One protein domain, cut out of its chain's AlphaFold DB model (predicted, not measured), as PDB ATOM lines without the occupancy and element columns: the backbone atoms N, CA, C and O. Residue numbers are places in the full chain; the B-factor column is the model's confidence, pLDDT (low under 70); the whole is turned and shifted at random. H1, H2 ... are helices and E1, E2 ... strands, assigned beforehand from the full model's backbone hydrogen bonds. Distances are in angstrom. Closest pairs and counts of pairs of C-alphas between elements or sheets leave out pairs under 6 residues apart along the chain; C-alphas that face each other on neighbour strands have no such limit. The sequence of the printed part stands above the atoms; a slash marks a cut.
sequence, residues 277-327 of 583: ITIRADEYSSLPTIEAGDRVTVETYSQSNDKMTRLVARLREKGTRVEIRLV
ATOM      1  N   ILE A 277      20.335  11.312 -43.804       90.81
ATOM      2  CA  ILE A 277      20.391  10.708 -42.477       90.81
ATOM      3  C   ILE A 277      19.093  11.046 -41.758       90.81
ATOM      4  O   ILE A 277      18.768  12.222 -41.585       90.81
ATOM      5  N   THR A 278      18.368  10.035 -41.307       89.31
ATOM      6  CA  THR A 278      17.158  10.198 -40.507       89.31
ATOM      7  C   THR A 278      17.478   9.952 -39.039       89.31
ATOM      8  O   THR A 278      18.035   8.925 -38.660       89.31
ATOM      9  N   ILE A 279      17.131  10.918 -38.188       87.50
ATOM     10  CA  ILE A 279      17.388  10.885 -36.747       87.50
ATOM     11  C   ILE A 279      16.073  11.114 -36.028       87.50
ATOM     12  O   ILE A 279      15.358  12.067 -36.331       87.50
ATOM     13  N   ARG A 280      15.772  10.294 -35.026       82.81
ATOM     14  CA  ARG A 280      14.631  10.543 -34.150       82.81
ATOM     15  C   ARG A 280      15.035  11.463 -33.009       82.81
ATOM     16  O   ARG A 280      16.077  11.284 -32.386       82.81
ATOM     17  N   ALA A 281      14.217  12.478 -32.753       74.44
ATOM     18  CA  ALA A 281      14.520  13.536 -31.797       74.44
ATOM     19  C   ALA A 281      14.590  13.057 -30.336       74.44
ATOM     20  O   ALA A 281      14.977  13.848 -29.484       74.44
ATOM     21  N   ASP A 282      14.189  11.826 -30.026       71.12
ATOM     22  CA  ASP A 282      14.264  11.168 -28.717       71.12
ATOM     23  C   ASP A 282      15.501  10.259 -28.556       71.12
ATOM     24  O   ASP A 282      15.990  10.088 -27.437       71.12
ATOM     25  N   GLU A 283      16.075   9.759 -29.653       65.12
ATOM     26  CA  GLU A 283      17.245   8.872 -29.675       65.12
ATOM     27  C   GLU A 283      18.570   9.672 -29.704       65.12
ATOM     28  O   GLU A 283      19.282   9.742 -30.704       65.12
ATOM     29  N   TYR A 284      18.930  10.304 -28.577       62.16
ATOM     30  CA  TYR A 284      20.186  11.077 -28.439       62.16
ATOM     31  C   TYR A 284      21.438  10.242 -28.176       62.16
ATOM     32  O   TYR A 284      22.552  10.739 -28.353       62.16
ATOM     33  N   SER A 285      21.280   9.022 -27.667       60.00
ATOM     34  CA  SER A 285      22.386   8.249 -27.095       60.00
ATOM     35  C   SER A 285      23.330   7.656 -28.142       60.00
ATOM     36  O   SER A 285      24.458   7.316 -27.800       60.00
ATOM     37  N   SER A 286      22.912   7.572 -29.408       64.25
ATOM     38  CA  SER A 286      23.720   7.008 -30.496       64.25
ATOM     39  C   SER A 286      23.420   7.691 -31.831       64.25
ATOM     40  O   SER A 286      22.805   7.105 -32.720       64.25
ATOM     41  N   LEU A 287      23.837   8.951 -31.972       71.81
ATOM     42  CA  LEU A 287      23.775   9.621 -33.272       71.81
ATOM     43  C   LEU A 287      24.799   8.991 -34.232       71.81
ATOM     44  O   LEU A 287      25.940   8.761 -33.820       71.81
ATOM     45  N   PRO A 288      24.437   8.751 -35.504       79.88
ATOM     46  CA  PRO A 288      25.407   8.333 -36.509       79.88
ATOM     47  C   PRO A 288      26.476   9.417 -36.716       79.88
ATOM     48  O   PRO A 288      26.291  10.586 -36.364       79.88
ATOM     49  N   THR A 289      27.609   9.043 -37.312       85.88
ATOM     50  CA  THR A 289      28.648  10.009 -37.692       85.88
ATOM     51  C   THR A 289      28.115  10.941 -38.778       85.88
ATOM     52  O   THR A 289      27.890  10.508 -39.908       85.88
ATOM     53  N   ILE A 290      27.942  12.218 -38.436       87.81
ATOM     54  CA  ILE A 290      27.409  13.268 -39.313       87.81
ATOM     55  C   ILE A 290      28.542  14.205 -39.732       87.81
ATOM     56  O   ILE A 290      29.278  14.718 -38.884       87.81
ATOM     57  N   GLU A 291      28.650  14.432 -41.034       88.75
ATOM     58  CA  GLU A 291      29.669  15.235 -41.704       88.75
ATOM     59  C   GLU A 291      29.052  16.540 -42.235       88.75
ATOM     60  O   GLU A 291      27.839  16.642 -42.440       88.75
ATOM     61  N   ALA A 292      29.885  17.559 -42.463       87.69
ATOM     62  CA  ALA A 292      29.432  18.798 -43.091       87.69
ATOM     63  C   ALA A 292      28.858  18.513 -44.492       87.69
ATOM     64  O   ALA A 292      29.423  17.738 -45.259       87.69
ATOM     65  N   GLY A 293      27.731  19.145 -44.826       86.00
ATOM     66  CA  GLY A 293      27.021  18.924 -46.087       86.00
ATOM     67  C   GLY A 293      25.968  17.810 -46.059       86.00
ATOM     68  O   GLY A 293      25.106  17.813 -46.938       86.00
ATOM     69  N   ASP A 294      25.954  16.921 -45.055       90.62
ATOM     70  CA  ASP A 294      24.896  15.910 -44.921       90.62
ATOM     71  C   ASP A 294      23.498  16.550 -44.835       90.62
ATOM     72  O   ASP A 294      23.299  17.665 -44.332       90.62
ATOM     73  N   ARG A 295      22.502  15.811 -45.327       91.44
ATOM     74  CA  ARG A 295      21.080  16.150 -45.274       91.44
ATOM     75  C   ARG A 295      20.423  15.351 -44.163       91.44
ATOM     76  O   ARG A 295      20.190  14.155 -44.297       91.44
ATOM     77  N   VAL A 296      20.100  16.026 -43.069       90.19
ATOM     78  CA  VAL A 296      19.561  15.384 -41.875       90.19
ATOM     79  C   VAL A 296      18.063  15.645 -41.768       90.19
ATOM     80  O   VAL A 296      17.635  16.797 -41.716       90.19
ATOM     81  N   THR A 297      17.265  14.582 -41.698       90.06
ATOM     82  CA  THR A 297      15.847  14.655 -41.336       90.06
ATOM     83  C   THR A 297      15.703  14.327 -39.857       90.06
ATOM     84  O   THR A 297      16.021  13.221 -39.434       90.06
ATOM     85  N   VAL A 298      15.220  15.281 -39.065       87.88
ATOM     86  CA  VAL A 298      14.920  15.080 -37.645       87.88
ATOM     87  C   VAL A 298      13.434  14.781 -37.492       87.88
ATOM     88  O   VAL A 298      12.593  15.650 -37.717       87.88
ATOM     89  N   GLU A 299      13.113  13.552 -37.106       87.44
ATOM     90  CA  GLU A 299      11.753  13.095 -36.847       87.44
ATOM     91  C   GLU A 299      11.338  13.395 -35.402       87.44
ATOM     92  O   GLU A 299      12.051  13.066 -34.455       87.44
ATOM     93  N   THR A 300      10.179  14.027 -35.219       82.25
ATOM     94  CA  THR A 300       9.631  14.384 -33.901       82.25
ATOM     95  C   THR A 300       8.134  14.093 -33.824       82.25
ATOM     96  O   THR A 300       7.421  14.200 -34.818       82.25
ATOM     97  N   TYR A 301       7.637  13.775 -32.630       77.88
ATOM     98  CA  TYR A 301       6.204  13.598 -32.359       77.88
ATOM     99  C   TYR A 301       5.516  14.887 -31.874       77.88
ATOM    100  O   TYR A 301       4.291  14.973 -31.875       77.88
ATOM    101  N   SER A 302       6.286  15.902 -31.465       71.00
ATOM    102  CA  SER A 302       5.785  17.189 -30.958       71.00
ATOM    103  C   SER A 302       6.401  18.354 -31.728       71.00
ATOM    104  O   SER A 302       7.584  18.317 -32.077       71.00
ATOM    105  N   GLN A 303       5.613  19.412 -31.953       64.81
ATOM    106  CA  GLN A 303       6.086  20.656 -32.573       64.81
ATOM    107  C   GLN A 303       7.043  21.453 -31.676       64.81
ATOM    108  O   GLN A 303       7.801  22.278 -32.180       64.81
ATOM    109  N   SER A 304       7.035  21.202 -30.364       63.56
ATOM    110  CA  SER A 304       7.902  21.883 -29.404       63.56
ATOM    111  C   SER A 304       8.620  20.868 -28.522       63.56
ATOM    112  O   SER A 304       7.991  20.111 -27.778       63.56
ATOM    113  N   ASN A 305       9.945  20.830 -28.644       69.88
ATOM    114  CA  ASN A 305      10.834  20.039 -27.804       69.88
ATOM    115  C   ASN A 305      12.191  20.755 -27.718       69.88
ATOM    116  O   ASN A 305      12.935  20.796 -28.697       69.88
ATOM    117  N   ASP A 306      12.538  21.299 -26.548       77.00
ATOM    118  CA  ASP A 306      13.808  22.011 -26.323       77.00
ATOM    119  C   ASP A 306      15.033  21.180 -26.706       77.00
ATOM    120  O   ASP A 306      16.038  21.719 -27.181       77.00
ATOM    121  N   LYS A 307      14.960  19.853 -26.533       75.88
ATOM    122  CA  LYS A 307      16.036  18.951 -26.944       75.88
ATOM    123  C   LYS A 307      16.204  18.994 -28.462       75.88
ATOM    124  O   LYS A 307      17.315  19.231 -28.931       75.88
ATOM    125  N   MET A 308      15.108  18.856 -29.214       83.38
ATOM    126  CA  MET A 308      15.105  18.953 -30.679       83.38
ATOM    127  C   MET A 308      15.685  20.292 -31.139       83.38
ATOM    128  O   MET A 308      16.541  20.310 -32.019       83.38
ATOM    129  N   THR A 309      15.285  21.405 -30.520       84.06
ATOM    130  CA  THR A 309      15.814  22.735 -30.859       84.06
ATOM    131  C   THR A 309      17.336  22.792 -30.700       84.06
ATOM    132  O   THR A 309      18.032  23.258 -31.603       84.06
ATOM    133  N   ARG A 310      17.880  22.247 -29.600       84.56
ATOM    134  CA  ARG A 310      19.337  22.163 -29.375       84.56
ATOM    135  C   ARG A 310      20.032  21.229 -30.367       84.56
ATOM    136  O   ARG A 310      21.132  21.541 -30.817       84.56
ATOM    137  N   LEU A 311      19.411  20.101 -30.720       85.06
ATOM    138  CA  LEU A 311      19.939  19.169 -31.719       85.06
ATOM    139  C   LEU A 311      20.034  19.822 -33.094       85.06
ATOM    140  O   LEU A 311      21.095  19.805 -33.707       85.06
ATOM    141  N   VAL A 312      18.944  20.437 -33.552       87.56
ATOM    142  CA  VAL A 312      18.875  21.121 -34.847       87.56
ATOM    143  C   VAL A 312      19.900  22.253 -34.910       87.56
ATOM    144  O   VAL A 312      20.586  22.384 -35.923       87.56
ATOM    145  N   ALA A 313      20.054  23.035 -33.834       87.50
ATOM    146  CA  ALA A 313      21.075  24.079 -33.757       87.50
ATOM    147  C   ALA A 313      22.493  23.501 -33.908       87.50
ATOM    148  O   ALA A 313      23.238  23.940 -34.781       87.50
ATOM    149  N   ARG A 314      22.828  22.452 -33.144       87.56
ATOM    150  CA  ARG A 314      24.135  21.775 -33.207       87.56
ATOM    151  C   ARG A 314      24.426  21.181 -34.588       87.56
ATOM    152  O   ARG A 314      25.553  21.236 -35.065       87.56
ATOM    153  N   LEU A 315      23.424  20.582 -35.228       88.31
ATOM    154  CA  LEU A 315      23.562  20.006 -36.565       88.31
ATOM    155  C   LEU A 315      23.806  21.094 -37.620       88.31
ATOM    156  O   LEU A 315      24.682  20.939 -38.475       88.31
ATOM    157  N   ARG A 316      23.084  22.216 -37.549       90.62
ATOM    158  CA  ARG A 316      23.291  23.353 -38.461       90.62
ATOM    159  C   ARG A 316      24.654  24.013 -38.267       90.62
ATOM    160  O   ARG A 316      25.287  24.358 -39.257       90.62
ATOM    161  N   GLU A 317      25.131  24.122 -37.028       90.06
ATOM    162  CA  GLU A 317      26.473  24.636 -36.710       90.06
ATOM    163  C   GLU A 317      27.587  23.772 -37.328       90.06
ATOM    164  O   GLU A 317      28.589  24.297 -37.803       90.06
ATOM    165  N   LYS A 318      27.374  22.455 -37.439       87.25
ATOM    166  CA  LYS A 318      28.265  21.535 -38.171       87.25
ATOM    167  C   LYS A 318      28.183  21.649 -39.703       87.25
ATOM    168  O   LYS A 318      28.820  20.865 -40.400       87.25
ATOM    169  N   GLY A 319      27.393  22.578 -40.244       87.81
ATOM    170  CA  GLY A 319      27.250  22.786 -41.687       87.81
ATOM    171  C   GLY A 319      26.341  21.769 -42.385       87.81
ATOM    172  O   GLY A 319      26.504  21.521 -43.579       87.81
ATOM    173  N   THR A 320      25.398  21.153 -41.665       88.94
ATOM    174  CA  THR A 320      24.408  20.236 -42.263       88.94
ATOM    175  C   THR A 320      23.115  20.936 -42.648       88.94
ATOM    176  O   THR A 320      22.700  21.925 -42.034       88.94
ATOM    177  N   ARG A 321      22.425  20.388 -43.653       87.88
ATOM    178  CA  ARG A 321      21.078  20.829 -44.017       87.88
ATOM    179  C   ARG A 321      20.062  20.012 -43.231       87.88
ATOM    180  O   ARG A 321      19.898  18.826 -43.492       87.88
ATOM    181  N   VAL A 322      19.368  20.661 -42.299       87.44
ATOM    182  CA  VAL A 322      18.430  19.993 -41.385       87.44
ATOM    183  C   VAL A 322      16.980  20.306 -41.740       87.44
ATOM    184  O   VAL A 322      16.583  21.476 -41.735       87.44
ATOM    185  N   GLU A 323      16.194  19.260 -41.979       88.31
ATOM    186  CA  GLU A 323      14.737  19.292 -42.123       88.31
ATOM    187  C   GLU A 323      14.082  18.665 -40.886       88.31
ATOM    188  O   GLU A 323      14.583  17.683 -40.347       88.31
ATOM    189  N   ILE A 324      12.971  19.233 -40.413       85.81
ATOM    190  CA  ILE A 324      12.208  18.691 -39.281       85.81
ATOM    191  C   ILE A 324      10.937  18.059 -39.836       85.81
ATOM    192  O   ILE A 324      10.174  18.724 -40.537       85.81
ATOM    193  N   ARG A 325      10.693  16.792 -39.500       85.19
ATOM    194  CA  ARG A 325       9.507  16.040 -39.915       85.19
ATOM    195  C   ARG A 325       8.689  15.635 -38.696       85.19
ATOM    196  O   ARG A 325       9.206  15.013 -37.773       85.19
ATOM    197  N   LEU A 326       7.398  15.958 -38.708       81.75
ATOM    198  CA  LEU A 326       6.478  15.498 -37.673       81.75
ATOM    199  C   LEU A 326       5.972  14.090 -38.012       81.75
ATOM    200  O   LEU A 326       5.443  13.883 -39.104       81.75
ATOM    201  N   VAL A 327       6.114  13.139 -37.091       78.19
ATOM    202  CA  VAL A 327       5.609  11.768 -37.249       78.19
ATOM    203  C   VAL A 327       4.285  11.642 -36.486       78.19
ATOM    204  O   VAL A 327       4.268  11.834 -35.270       78.19
TER     205      VAL A 327
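AT A GLANCE: This is residues 277 to 327 of the 583 residues of an uncharacterized protein of Chondrus crispus (UniProt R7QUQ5). A small sheet of three parallel strands has one helix, H1, over one face, running along strands E2 and E3, while its other face is bare. From the end of E1 a long loop, residues 281 to 294, folds back to the start of E2. The printed part has 51 residues, with three named strands and one named helix in the order E1, E2, H1, E3; the sheet's order is E1, E2, E3 and the class is mixed. The whole is compact, with a radius of gyration of the C-alphas of 10.0 A, and only just elongated, spanning 27 by 18 by 16 A.

IN THESE COORDINATES: E1 is residues 277 to 280, 10.1 A long, from C-alpha 277 at (20.391, 10.708, -42.477). E2 is residues 295 to 300, 16.2 A. H1 is residues 306 to 317, 16.6 A, from C-alpha 306 at (13.808, 22.011, -26.323). E3 is residues 321 to 326, 16.8 A, to C-alpha 326 at (6.478, 15.498, -37.673).

HOW THE PARTS SIT: E1 and E2 are parallel at 18 degrees, with N 279 and O 297 within hydrogen-bond range at 2.8 A. E2 and E3 are parallel at 24 degrees, with N 298 and O 323 at 2.8 A. E1 and E3 are edge strands. H1 is on the sheet at a height over the sheet of 9.8 A, over E2 and E3; on the local plane its line and that of E3 stand at 0 degrees. The closest C-alphas of H1 and E3 are those of Arg 316 and Val 322, 6.6 A apart. E2, H1 and E3 form a strand-helix-strand unit, two parallel neighbour strands with a helix between them in the chain, with a right-handed crossover; with H1 on one face, the sheet makes two layers. In H1 every O i to N i+4 pair is within hydrogen-bond range.

THE WHOLE: The C-alphas farthest apart, of Ala 292 and Ser 302, are 26.6 A apart. The printed part has no cut. The link from E1 to E2 is long; the other two are tight. Residues 283 to 286 and 303 to 305 have pLDDT under 70.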